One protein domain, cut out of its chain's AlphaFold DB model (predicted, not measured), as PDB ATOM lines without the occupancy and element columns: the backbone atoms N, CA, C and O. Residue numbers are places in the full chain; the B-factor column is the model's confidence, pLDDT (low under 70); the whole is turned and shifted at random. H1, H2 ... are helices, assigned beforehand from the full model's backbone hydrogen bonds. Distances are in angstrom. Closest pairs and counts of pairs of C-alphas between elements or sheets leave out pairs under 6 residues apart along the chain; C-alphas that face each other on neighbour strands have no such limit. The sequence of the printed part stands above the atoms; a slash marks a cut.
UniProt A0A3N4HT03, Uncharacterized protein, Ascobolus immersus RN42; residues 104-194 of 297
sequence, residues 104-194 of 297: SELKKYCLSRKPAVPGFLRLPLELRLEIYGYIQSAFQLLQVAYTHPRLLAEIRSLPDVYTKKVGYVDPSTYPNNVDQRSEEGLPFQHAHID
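What this domain is: This is residues 104 to 194 of the 297 residues of an uncharacterized protein of Ascobolus immersus RN42 (UniProt A0A3N4HT03). H3, H4, H5 and the short H6 cluster into a small body; residues 104 to 117, with H1, stick out as an arm at one end and residues 172 to 179 as a loop at the other. The 91 printed residues include six named helices, H1 to H6 in chain order: all helix, with 45 residues, under half, in named elements. The whole is loose, radius of gyration of the C-alphas 16.8 A, spanning 54 by 33 by 17 A.

Where its parts are: The longest helix, H3, residues 125 to 134, runs 14.7 A from C-alpha 125 at (11.671, 16.991, -24.704). H4 is 138 to 146, 12.4 A; H5 149 to 157, 12.3 A; H6 160 to 163. H2 is 119 to 122; H1, 104 to 112, 12.4 A, begins at (-14.110, -3.429, -44.259).

How they stand to each other: H3 and H6 only just touch, with 3 pairs of C-alphas within 8 A, closest Gly 133 and Val 161, 6.5 A. H4 and H5 touch only at the corner, closest C-alphas Ala 145 and Leu 152, 4.3 A. H1 is apart from H2 to H6. Every O i to N i+4 pair is within hydrogen-bond range in H1, H3, H4 and H5; H2 and H6 are too short.

The domain as a whole: The printed part has no cut. Residues 175 to 184 have pLDDT under 70.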
ATOM      1  N   SER A 104     -14.970  -2.345 -44.753       82.50
ATOM      2  CA  SER A 104     -14.110  -3.429 -44.259       82.50
ATOM      3  C   SER A 104     -12.671  -3.338 -44.783       82.50
ATOM      4  O   SER A 104     -11.731  -3.590 -44.025       82.50
ATOM      5  N   GLU A 105     -12.472  -2.934 -46.036       82.81
ATOM      6  CA  GLU A 105     -11.148  -2.712 -46.623       82.81
ATOM      7  C   GLU A 105     -10.486  -1.460 -46.054       82.81
ATOM      8  O   GLU A 105      -9.327  -1.535 -45.649       82.81
ATOM      9  N   LEU A 106     -11.219  -0.349 -45.912       79.81
ATOM     10  CA  LEU A 106     -10.716   0.854 -45.233       79.81
ATOM     11  C   LEU A 106     -10.255   0.537 -43.805       79.81
ATOM     12  O   LEU A 106      -9.159   0.929 -43.404       79.81
ATOM     13  N   LYS A 107     -11.032  -0.259 -43.058       80.88
ATOM     14  CA  LYS A 107     -10.646  -0.701 -41.711       80.88
ATOM     15  C   LYS A 107      -9.368  -1.545 -41.739       80.88
ATOM     16  O   LYS A 107      -8.486  -1.333 -40.911       80.88
ATOM     17  N   LYS A 108      -9.215  -2.446 -42.716       83.62
ATOM     18  CA  LYS A 108      -7.997  -3.258 -42.894       83.62
ATOM     19  C   LYS A 108      -6.774  -2.398 -43.241       83.62
ATOM     20  O   LYS A 108      -5.705  -2.618 -42.675       83.62
ATOM     21  N   TYR A 109      -6.930  -1.387 -44.099       76.00
ATOM     22  CA  TYR A 109      -5.853  -0.456 -44.447       76.00
ATOM     23  C   TYR A 109      -5.437   0.421 -43.261       76.00
ATOM     24  O   TYR A 109      -4.240   0.507 -42.975       76.00
ATOM     25  N   CYS A 110      -6.395   0.990 -42.525       75.75
ATOM     26  CA  CYS A 110      -6.122   1.813 -41.343       75.75
ATOM     27  C   CYS A 110      -5.457   1.016 -40.210       75.75
ATOM     28  O   CYS A 110      -4.575   1.540 -39.538       75.75
ATOM     29  N   LEU A 111      -5.821  -0.258 -40.026       78.06
ATOM     30  CA  LEU A 111      -5.203  -1.125 -39.017       78.06
ATOM     31  C   LEU A 111      -3.794  -1.603 -39.409       78.06
ATOM     32  O   LEU A 111      -2.992  -1.919 -38.535       78.06
ATOM     33  N   SER A 112      -3.477  -1.658 -40.707       84.12
ATOM     34  CA  SER A 112      -2.182  -2.168 -41.187       84.12
ATOM     35  C   SER A 112      -1.024  -1.175 -41.037       84.12
ATOM     36  O   SER A 112       0.136  -1.581 -40.947       84.12
ATOM     37  N   ARG A 113      -1.310   0.132 -41.007       80.94
ATOM     38  CA  ARG A 113      -0.274   1.162 -40.903       80.94
ATOM     39  C   ARG A 113      -0.144   1.614 -39.461       80.94
ATOM     40  O   ARG A 113      -0.990   2.344 -38.955       80.94
ATOM     41  N   LYS A 114       0.970   1.244 -38.821       84.38
ATOM     42  CA  LYS A 114       1.406   1.903 -37.587       84.38
ATOM     43  C   LYS A 114       1.474   3.410 -37.884       84.38
ATOM     44  O   LYS A 114       2.245   3.786 -38.772       84.38
ATOM     45  N   PRO A 115       0.665   4.260 -37.224       82.81
ATOM     46  CA  PRO A 115       0.652   5.683 -37.521       82.81
ATOM     47  C   PRO A 115       2.067   6.220 -37.332       82.81
ATOM     48  O   PRO A 115       2.711   5.974 -36.307       82.81
ATOM     49  N   ALA A 116       2.587   6.887 -38.362       89.62
ATOM     50  CA  ALA A 116       3.905   7.482 -38.278       89.62
ATOM     51  C   ALA A 116       3.886   8.505 -37.141       89.62
ATOM     52  O   ALA A 116       3.027   9.384 -37.114       89.62
ATOM     53  N   VAL A 117       4.829   8.386 -36.203       90.12
ATOM     54  CA  VAL A 117       4.960   9.360 -35.115       90.12
ATOM     55  C   VAL A 117       5.154  10.744 -35.749       90.12
ATOM     56  O   VAL A 117       6.109  10.884 -36.533       90.12
ATOM     57  N   PRO A 118       4.286  11.732 -35.437       92.38
ATOM     58  CA  PRO A 118       4.398  13.096 -35.940       92.38
ATOM     59  C   PRO A 118       5.823  13.619 -35.787       92.38
ATOM     60  O   PRO A 118       6.439  13.420 -34.740       92.38
ATOM     61  N   GLY A 119       6.351  14.294 -36.814       94.62
ATOM     62  CA  GLY A 119       7.738  14.778 -36.814       94.62
ATOM     63  C   GLY A 119       8.073  15.621 -35.582       94.62
ATOM     64  O   GLY A 119       9.129  15.441 -34.986       94.62
ATOM     65  N   PHE A 120       7.121  16.441 -35.128       95.81
ATOM     66  CA  PHE A 120       7.246  17.241 -33.911       95.81
ATOM     67  C   PHE A 120       7.530  16.397 -32.657       95.81
ATOM     68  O   PHE A 120       8.374  16.760 -31.848       95.81
ATOM     69  N   LEU A 121       6.900  15.226 -32.514       96.50
ATOM     70  CA  LEU A 121       7.089  14.335 -31.360       96.50
ATOM     71  C   LEU A 121       8.397  13.536 -31.399       96.50
ATOM     72  O   LEU A 121       8.685  12.797 -30.457       96.50
ATOM     73  N   ARG A 122       9.175  13.658 -32.481       95.94
ATOM     74  CA  ARG A 122      10.534  13.105 -32.573       95.94
ATOM     75  C   ARG A 122      11.581  14.048 -31.989       95.94
ATOM     76  O   ARG A 122      12.706  13.616 -31.766       95.94
ATOM     77  N   LEU A 123      11.225  15.313 -31.758       97.50
ATOM     78  CA  LEU A 123      12.109  16.266 -31.103       97.50
ATOM     79  C   LEU A 123      12.353  15.844 -29.640       97.50
ATOM     80  O   LEU A 123      11.420  15.365 -28.981       97.50
ATOM     81  N   PRO A 124      13.572  16.053 -29.109       97.69
ATOM     82  CA  PRO A 124      13.848  15.957 -27.679       97.69
ATOM     83  C   PRO A 124      12.850  16.765 -26.842       97.69
ATOM     84  O   PRO A 124      12.242  17.729 -27.320       97.69
ATOM     85  N   LEU A 125      12.638  16.345 -25.594       97.12
ATOM     86  CA  LEU A 125      11.671  16.991 -24.704       97.12
ATOM     87  C   LEU A 125      12.017  18.468 -24.493       97.12
ATOM     88  O   LEU A 125      11.135  19.313 -24.572       97.12
ATOM     89  N   GLU A 126      13.295  18.775 -24.320       97.69
ATOM     90  CA  GLU A 126      13.831  20.104 -24.032       97.69
ATOM     91  C   GLU A 126      13.460  21.100 -25.135       97.69
ATOM     92  O   GLU A 126      12.923  22.166 -24.846       97.69
ATOM     93  N   LEU A 127      13.642  20.710 -26.402       98.25
ATOM     94  CA  LEU A 127      13.281  21.555 -27.545       98.25
ATOM     95  C   LEU A 127      11.768  21.769 -27.638       98.25
ATOM     96  O   LEU A 127      11.313  22.853 -27.992       98.25
ATOM     97  N   ARG A 128      10.964  20.754 -27.304       97.94
ATOM     98  CA  ARG A 128       9.502  20.906 -27.293       97.94
ATOM     99  C   ARG A 128       9.046  21.848 -26.183       97.94
ATOM    100  O   ARG A 128       8.191  22.690 -26.436       97.94
ATOM    101  N   LEU A 129       9.651  21.760 -24.999       96.56
ATOM    102  CA  LEU A 129       9.395  22.686 -23.893       96.56
ATOM    103  C   LEU A 129       9.803  24.121 -24.245       96.56
ATOM    104  O   LEU A 129       9.062  25.052 -23.934       96.56
ATOM    105  N   GLU A 130      10.925  24.304 -24.945       97.62
ATOM    106  CA  GLU A 130      11.335  25.616 -25.453       97.62
ATOM    107  C   GLU A 130      10.294  26.186 -26.430       97.62
ATOM    108  O   GLU A 130       9.880  27.338 -26.301       97.62
ATOM    109  N   ILE A 131       9.773  25.354 -27.341       97.81
ATOM    110  CA  ILE A 131       8.699  25.732 -28.273       97.81
ATOM    111  C   ILE A 131       7.423  26.136 -27.520       97.81
ATOM    112  O   ILE A 131       6.829  27.166 -27.844       97.81
ATOM    113  N   TYR A 132       7.024  25.400 -26.477       98.00
ATOM    114  CA  TYR A 132       5.907  25.810 -25.612       98.00
ATOM    115  C   TYR A 132       6.191  27.153 -24.911       98.00
ATOM    116  O   TYR A 132       5.283  27.956 -24.676       98.00
ATOM    117  N   GLY A 133       7.463  27.438 -24.617       97.38
ATOM    118  CA  GLY A 133       7.950  28.713 -24.092       97.38
ATOM    119  C   GLY A 133       7.632  29.914 -24.988       97.38
ATOM    120  O   GLY A 133       7.256  30.963 -24.462       97.38
ATOM    121  N   TYR A 134       7.661  29.754 -26.313       97.81
ATOM    122  CA  TYR A 134       7.358  30.833 -27.267       97.81
ATOM    123  C   TYR A 134       5.858  31.124 -27.441       97.81
ATOM    124  O   TYR A 134       5.494  32.217 -27.877       97.81
ATOM    125  N   ILE A 135       4.972  30.191 -27.080       97.81
ATOM    126  CA  ILE A 135       3.516  30.386 -27.181       97.81
ATOM    127  C   ILE A 135       3.066  31.383 -26.109       97.81
ATOM    128  O   ILE A 135       3.304  31.151 -24.933       97.81
ATOM    129  N   GLN A 136       2.429  32.496 -26.469       96.88
ATOM    130  CA  GLN A 136       2.161  33.582 -25.508       96.88
ATOM    131  C   GLN A 136       0.858  33.400 -24.714       96.88
ATOM    132  O   GLN A 136       0.787  33.792 -23.546       96.88
ATOM    133  N   SER A 137      -0.155  32.796 -25.339       96.75
ATOM    134  CA  SER A 137      -1.482  32.589 -24.754       96.75
ATOM    135  C   SER A 137      -1.610  31.215 -24.112       96.75
ATOM    136  O   SER A 137      -1.229  30.200 -24.704       96.75
ATOM    137  N   ALA A 138      -2.220  31.171 -22.930       97.19
ATOM    138  CA  ALA A 138      -2.613  29.921 -22.293       97.19
ATOM    139  C   ALA A 138      -3.597  29.140 -23.177       97.19
ATOM    140  O   ALA A 138      -3.514  27.920 -23.273       97.19
ATOM    141  N   PHE A 139      -4.481  29.842 -23.889       96.56
ATOM    142  CA  PHE A 139      -5.454  29.220 -24.776       96.56
ATOM    143  C   PHE A 139      -4.791  28.528 -25.974       96.56
ATOM    144  O   PHE A 139      -5.086  27.369 -26.258       96.56
ATOM    145  N   GLN A 140      -3.837  29.188 -26.637       96.62
ATOM    146  CA  GLN A 140      -3.066  28.577 -27.731       96.62
ATOM    147  C   GLN A 140      -2.281  27.354 -27.257       96.62
ATOM    148  O   GLN A 140      -2.252  26.325 -27.932       96.62
ATOM    149  N   LEU A 141      -1.660  27.450 -26.080       97.56
ATOM    150  CA  LEU A 141      -0.921  26.332 -25.506       97.56
ATOM    151  C   LEU A 141      -1.853  25.152 -25.199       97.56
ATOM    152  O   LEU A 141      -1.484  24.002 -25.429       97.56
ATOM    153  N   LEU A 142      -3.078  25.432 -24.751       96.44
ATOM    154  CA  LEU A 142      -4.113  24.428 -24.532       96.44
ATOM    155  C   LEU A 142      -4.554  23.758 -25.845       96.44
ATOM    156  O   LEU A 142      -4.685  22.537 -25.878       96.44
ATOM    157  N   GLN A 143      -4.694  24.520 -26.938       95.50
ATOM    158  CA  GLN A 143      -4.953  23.952 -28.270       95.50
ATOM    159  C   GLN A 143      -3.867  22.952 -28.665       95.50
ATOM    160  O   GLN A 143      -4.171  21.820 -29.034       95.50
ATOM    161  N   VAL A 144      -2.594  23.343 -28.530       96.19
ATOM    162  CA  VAL A 144      -1.452  22.465 -28.824       96.19
ATOM    163  C   VAL A 144      -1.489  21.216 -27.945       96.19
ATOM    164  O   VAL A 144      -1.308  20.109 -28.453       96.19
ATOM    165  N   ALA A 145      -1.780  21.372 -26.653       96.38
ATOM    166  CA  ALA A 145      -1.879  20.262 -25.716       96.38
ATOM    167  C   ALA A 145      -2.921  19.218 -26.161       96.38
ATOM    168  O   ALA A 145      -2.635  18.020 -26.129       96.38
ATOM    169  N   TYR A 146      -4.089  19.650 -26.648       94.75
ATOM    170  CA  TYR A 146      -5.150  18.742 -27.099       94.75
ATOM    171  C   TYR A 146      -4.898  18.072 -28.451       94.75
ATOM    172  O   TYR A 146      -5.562  17.085 -28.762       94.75
ATOM    173  N   THR A 147      -3.905  18.512 -29.231       95.06
ATOM    174  CA  THR A 147      -3.566  17.828 -30.493       95.06
ATOM    175  C   THR A 147      -2.985  16.429 -30.284       95.06
ATOM    176  O   THR A 147      -3.069  15.591 -31.182       95.06
ATOM    177  N   HIS A 148      -2.382  16.148 -29.120       95.94
ATOM    178  CA  HIS A 148      -1.810  14.835 -28.835       95.94
ATOM    179  C   HIS A 148      -1.653  14.570 -27.320       95.94
ATOM    180  O   HIS A 148      -1.035  15.378 -26.626       95.94
ATOM    181  N   PRO A 149      -2.056  13.390 -26.791       95.19
ATOM    182  CA  PRO A 149      -2.023  13.089 -25.350       95.19
ATOM    183  C   PRO A 149      -0.649  13.250 -24.688       95.19
ATOM    184  O   PRO A 149      -0.537  13.702 -23.553       95.19
ATOM    185  N   ARG A 150       0.419  12.909 -25.417       96.25
ATOM    186  CA  ARG A 150       1.800  13.109 -24.953       96.25
ATOM    187  C   ARG A 150       2.139  14.586 -24.719       96.25
ATOM    188  O   ARG A 150       2.796  14.883 -23.732       96.25
ATOM    189  N   LEU A 151       1.690  15.492 -25.593       97.56
ATOM    190  CA  LEU A 151       1.927  16.932 -25.432       97.56
ATOM    191  C   LEU A 151       1.196  17.444 -24.191       97.56
ATOM    192  O   LEU A 151       1.777  18.161 -23.384       97.56
ATOM    193  N   LEU A 152      -0.052  17.003 -24.002       96.44
ATOM    194  CA  LEU A 152      -0.835  17.311 -22.810       96.44
ATOM    195  C   LEU A 152      -0.139  16.850 -21.524       96.44
ATOM    196  O   LEU A 152      -0.060  17.621 -20.571       96.44
ATOM    197  N   ALA A 153       0.388  15.622 -21.496       96.38
ATOM    198  CA  ALA A 153       1.126  15.099 -20.347       96.38
ATOM    199  C   ALA A 153       2.411  15.899 -20.067       96.38
ATOM    200  O   ALA A 153       2.671  16.258 -18.921       96.38
ATOM    201  N   GLU A 154       3.179  16.226 -21.110       97.44
ATOM    202  CA  GLU A 154       4.402  17.029 -20.999       97.44
ATOM    203  C   GLU A 154       4.109  18.434 -20.461       97.44
ATOM    204  O   GLU A 154       4.745  18.863 -19.501       97.44
ATOM    205  N   ILE A 155       3.103  19.125 -21.004       97.44
ATOM    206  CA  ILE A 155       2.713  20.470 -20.554       97.44
ATOM    207  C   ILE A 155       2.206  20.433 -19.107       97.44
ATOM    208  O   ILE A 155       2.584  21.279 -18.302       97.44
ATOM    209  N   ARG A 156       1.394  19.431 -18.743       96.06
ATOM    210  CA  ARG A 156       0.870  19.278 -17.375       96.06
ATOM    211  C   ARG A 156       1.942  18.929 -16.347       96.06
ATOM    212  O   ARG A 156       1.778  19.282 -15.186       96.06
ATOM    213  N   SER A 157       3.026  18.265 -16.751       96.25
ATOM    214  CA  SER A 157       4.133  17.945 -15.840       96.25
ATOM    215  C   SER A 157       4.941  19.168 -15.393       96.25
ATOM    216  O   SER A 157       5.672  19.078 -14.410       96.25
ATOM    217  N   LEU A 158       4.804  20.309 -16.080       96.50
ATOM    218  CA  LEU A 158       5.559  21.532 -15.807       96.50
ATOM    219  C   LEU A 158       4.622  22.750 -15.705       96.50
ATOM    220  O   LEU A 158       4.488  23.504 -16.672       96.50
ATOM    221  N   PRO A 159       4.004  22.986 -14.529       96.31
ATOM    222  CA  PRO A 159       3.052  24.078 -14.318       96.31
ATOM    223  C   PRO A 159       3.560  25.460 -14.720       96.31
ATOM    224  O   PRO A 159       2.819  26.271 -15.274       96.31
ATOM    225  N   ASP A 160       4.847  25.717 -14.516       96.81
ATOM    226  CA  ASP A 160       5.519  26.958 -14.900       96.81
ATOM    227  C   ASP A 160       5.349  27.330 -16.381       96.81
ATOM    228  O   ASP A 160       5.386  28.515 -16.723       96.81
ATOM    229  N   VAL A 161       5.151  26.338 -17.257       97.00
ATOM    230  CA  VAL A 161       4.999  26.543 -18.702       97.00
ATOM    231  C   VAL A 161       3.669  27.209 -19.032       97.00
ATOM    232  O   VAL A 161       3.636  28.016 -19.954       97.00
ATOM    233  N   TYR A 162       2.587  26.918 -18.309       97.06
ATOM    234  CA  TYR A 162       1.264  27.472 -18.620       97.06
ATOM    235  C   TYR A 162       0.766  28.499 -17.597       97.06
ATOM    236  O   TYR A 162       0.046  29.418 -17.976       97.06
ATOM    237  N   THR A 163       1.185  28.416 -16.331       96.81
ATOM    238  CA  THR A 163       0.737  29.332 -15.260       96.81
ATOM    239  C   THR A 163       1.166  30.783 -15.483       96.81
ATOM    240  O   THR A 163       0.481  31.708 -15.058       96.81
ATOM    241  N   LYS A 164       2.286  30.995 -16.184       96.81
ATOM    242  CA  LYS A 164       2.828  32.324 -16.518       96.81
ATOM    243  C   LYS A 164       2.274  32.888 -17.833       96.81
ATOM    244  O   LYS A 164       2.649  33.995 -18.223       96.81
ATOM    245  N   LYS A 165       1.448  32.128 -18.561       97.50
ATOM    246  CA  LYS A 165       0.936  32.527 -19.880       97.50
ATOM    247  C   LYS A 165      -0.247  33.469 -19.748       97.50
ATOM    248  O   LYS A 165      -1.014  33.412 -18.789       97.50
ATOM    249  N   VAL A 166      -0.406  34.332 -20.746       96.31
ATOM    250  CA  VAL A 166      -1.502  35.299 -20.765       96.31
ATOM    251  C   VAL A 166      -2.832  34.551 -20.821       96.31
ATOM    252  O   VAL A 166      -3.019  33.657 -21.644       96.31
ATOM    253  N   GLY A 167      -3.731  34.926 -19.915       94.31
ATOM    254  CA  GLY A 167      -5.082  34.389 -19.804       94.31
ATOM    255  C   GLY A 167      -5.236  33.067 -19.071       94.31
ATOM    256  O   GLY A 167      -6.361  32.578 -18.979       94.31
ATOM    257  N   TYR A 168      -4.153  32.536 -18.497       95.56
ATOM    258  CA  TYR A 168      -4.270  31.513 -17.469       95.56
ATOM    259  C   TYR A 168      -4.801  32.125 -16.167       95.56
ATOM    260  O   TYR A 168      -4.338  33.184 -15.738       95.56
ATOM    261  N   VAL A 169      -5.728  31.424 -15.519       92.19
ATOM    262  CA  VAL A 169      -6.170  31.716 -14.158       92.19
ATOM    263  C   VAL A 169      -6.134  30.454 -13.308       92.19
ATOM    264  O   VAL A 169      -6.529  29.374 -13.752       92.19
ATOM    265  N   ASP A 170      -5.672  30.606 -12.071       91.00
ATOM    266  CA  ASP A 170      -5.726  29.544 -11.076       91.00
ATOM    267  C   ASP A 170      -7.167  29.430 -10.530       91.00
ATOM    268  O   ASP A 170      -7.688  30.412  -9.988       91.00
ATOM    269  N   PRO A 171      -7.838  28.268 -10.651       83.88
ATOM    270  CA  PRO A 171      -9.204  28.073 -10.178       83.88
ATOM    271  C   PRO A 171      -9.382  28.351  -8.686       83.88
ATOM    272  O   PRO A 171     -10.480  28.733  -8.280       83.88
ATOM    273  N   SER A 172      -8.317  28.216  -7.885       83.06
ATOM    274  CA  SER A 172      -8.332  28.524  -6.452       83.06
ATOM    275  C   SER A 172      -8.575  30.008  -6.157       83.06
ATOM    276  O   SER A 172      -9.001  30.359  -5.058       83.06
ATOM    277  N   THR A 173      -8.378  30.891  -7.143       85.62
ATOM    278  CA  THR A 173      -8.639  32.332  -6.997       85.62
ATOM    279  C   THR A 173     -10.125  32.694  -6.989       85.62
ATOM    280  O   THR A 173     -10.466  33.823  -6.634       85.62
ATOM    281  N   TYR A 174     -11.027  31.761  -7.323       76.88
ATOM    282  CA  TYR A 174     -12.473  31.992  -7.317       76.88
ATOM    283  C   TYR A 174     -13.135  31.325  -6.098       76.88
ATOM    284  O   TYR A 174     -13.513  30.155  -6.178       76.88
ATOM    285  N   PRO A 175     -13.358  32.057  -4.988       66.19
ATOM    286  CA  PRO A 175     -13.833  31.478  -3.725       66.19
ATOM    287  C   PRO A 175     -15.253  30.887  -3.778       66.19
ATOM    288  O   PRO A 175     -15.631  30.151  -2.875       66.19
ATOM    289  N   ASN A 176     -16.039  31.188  -4.822       67.06
ATOM    290  CA  ASN A 176     -17.472  30.877  -4.886       67.06
ATOM    291  C   ASN A 176     -17.884  30.001  -6.085       67.06
ATOM    292  O   ASN A 176     -19.077  29.858  -6.344       67.06
ATOM    293  N   ASN A 177     -16.946  29.416  -6.838       60.31
ATOM    294  CA  ASN A 177     -17.297  28.505  -7.937       60.31
ATOM    295  C   ASN A 177     -17.599  27.099  -7.385       60.31
ATOM    296  O   ASN A 177     -16.800  26.175  -7.507       60.31
ATOM    297  N   VAL A 178     -18.773  26.978  -6.756       52.09
ATOM    298  CA  VAL A 178     -19.288  25.795  -6.038       52.09
ATOM    299  C   VAL A 178     -19.487  24.563  -6.941       52.09
ATOM    300  O   VAL A 178     -19.536  23.442  -6.439       52.09
ATOM    301  N   ASP A 179     -19.486  24.728  -8.264       55.47
ATOM    302  CA  ASP A 179     -19.707  23.633  -9.220       55.47
ATOM    303  C   ASP A 179     -18.422  23.040  -9.837       55.47
ATOM    304  O   ASP A 179     -18.495  22.297 -10.812       55.47
ATOM    305  N   GLN A 180     -17.232  23.281  -9.268       53.47
ATOM    306  CA  GLN A 180     -15.973  22.656  -9.740       53.47
ATOM    307  C   GLN A 180     -15.888  21.125  -9.545       53.47
ATOM    308  O   GLN A 180     -14.878  20.517  -9.895       53.47
ATOM    309  N   ARG A 181     -16.957  20.483  -9.062       50.47
ATOM    310  CA  ARG A 181     -17.018  19.053  -8.719       50.47
ATOM    311  C   ARG A 181     -16.743  18.069  -9.864       50.47
ATOM    312  O   ARG A 181     -16.670  16.874  -9.600       50.47
ATOM    313  N   SER A 182     -16.619  18.498 -11.121       54.09
ATOM    314  CA  SER A 182     -16.490  17.563 -12.248       54.09
ATOM    315  C   SER A 182     -15.065  17.314 -12.752       54.09
ATOM    316  O   SER A 182     -14.871  16.346 -13.477       54.09
ATOM    317  N   GLU A 183     -14.061  18.122 -12.391       59.22
ATOM    318  CA  GLU A 183     -12.680  17.939 -12.896       59.22
ATOM    319  C   GLU A 183     -11.602  18.276 -11.850       59.22
ATOM    320  O   GLU A 183     -10.525  18.781 -12.177       59.22
ATOM    321  N   GLU A 184     -11.894  18.007 -10.577       61.97
ATOM    322  CA  GLU A 184     -10.983  18.252  -9.457       61.97
ATOM    323  C   GLU A 184      -9.637  17.536  -9.682       61.97
ATOM    324  O   GLU A 184      -9.514  16.320  -9.546       61.97
ATOM    325  N   GLY A 185      -8.611  18.303 -10.058       74.75
ATOM    326  CA  GLY A 185      -7.216  17.857 -10.049       74.75
ATOM    327  C   GLY A 185      -6.472  17.888 -11.383       74.75
ATOM    328  O   GLY A 185      -5.284  17.573 -11.400       74.75
ATOM    329  N   LEU A 186      -7.099  18.275 -12.498       83.31
ATOM    330  CA  LEU A 186      -6.381  18.394 -13.772       83.31
ATOM    331  C   LEU A 186      -5.846  19.823 -13.962       83.31
ATOM    332  O   LEU A 186      -6.626  20.741 -14.197       83.31
ATOM    333  N   PRO A 187      -4.519  20.048 -13.925       84.25
ATOM    334  CA  PRO A 187      -3.971  21.374 -13.634       84.25
ATOM    335  C   PRO A 187      -3.913  22.328 -14.850       84.25
ATOM    336  O   PRO A 187      -3.390  23.436 -14.747       84.25
ATOM    337  N   PHE A 188      -4.462  21.922 -16.006       92.75
ATOM    338  CA  PHE A 188      -4.540  22.733 -17.228       92.75
ATOM    339  C   PHE A 188      -5.665  22.238 -18.157       92.75
ATOM    340  O   PHE A 188      -5.578  21.139 -18.725       92.75
ATOM    341  N   GLN A 189      -6.734  23.030 -18.269       91.31
ATOM    342  CA  GLN A 189      -7.990  22.745 -18.990       91.31
ATOM    343  C   GLN A 189      -8.644  24.050 -19.464       91.31
ATOM    344  O   GLN A 189      -8.223  25.133 -19.063       91.31
ATOM    345  N   HIS A 190      -9.749  23.957 -20.213       89.12
ATOM    346  CA  HIS A 190     -10.596  25.115 -20.542       89.12
ATOM    347  C   HIS A 190     -11.049  25.879 -19.293       89.12
ATOM    348  O   HIS A 190     -11.187  27.098 -19.325       89.12
ATOM    349  N   ALA A 191     -11.234  25.175 -18.171       85.44
ATOM    350  CA  ALA A 191     -11.523  25.770 -16.871       85.44
ATOM    351  C   ALA A 191     -10.344  26.572 -16.270       85.44
ATOM    352  O   ALA A 191     -10.448  27.117 -15.176       85.44
ATOM    353  N   HIS A 192      -9.243  26.747 -16.983       90.75
ATOM    354  CA  HIS A 192      -8.131  27.600 -16.564       90.75
ATOM    355  C   HIS A 192      -7.929  28.796 -17.497       90.75
ATOM    356  O   HIS A 192      -7.007  29.575 -17.295       90.75
ATOM    357  N   ILE A 193      -8.778  28.948 -18.518       92.88
ATOM    358  CA  ILE A 193      -8.721  30.066 -19.458       92.88
ATOM    359  C   ILE A 193      -9.753  31.113 -19.028       92.88
ATOM    360  O   ILE A 193     -10.945  30.803 -18.942       92.88
ATOM    361  N   ASP A 194      -9.287  32.323 -18.720       88.69
ATOM    362  CA  ASP A 194     -10.118  33.479 -18.326       88.69
ATOM    363  C   ASP A 194     -10.110  34.583 -19.387       88.69
ATOM    364  O   ASP A 194     -11.056  35.358 -19.524       88.69
TER     365      ASP A 194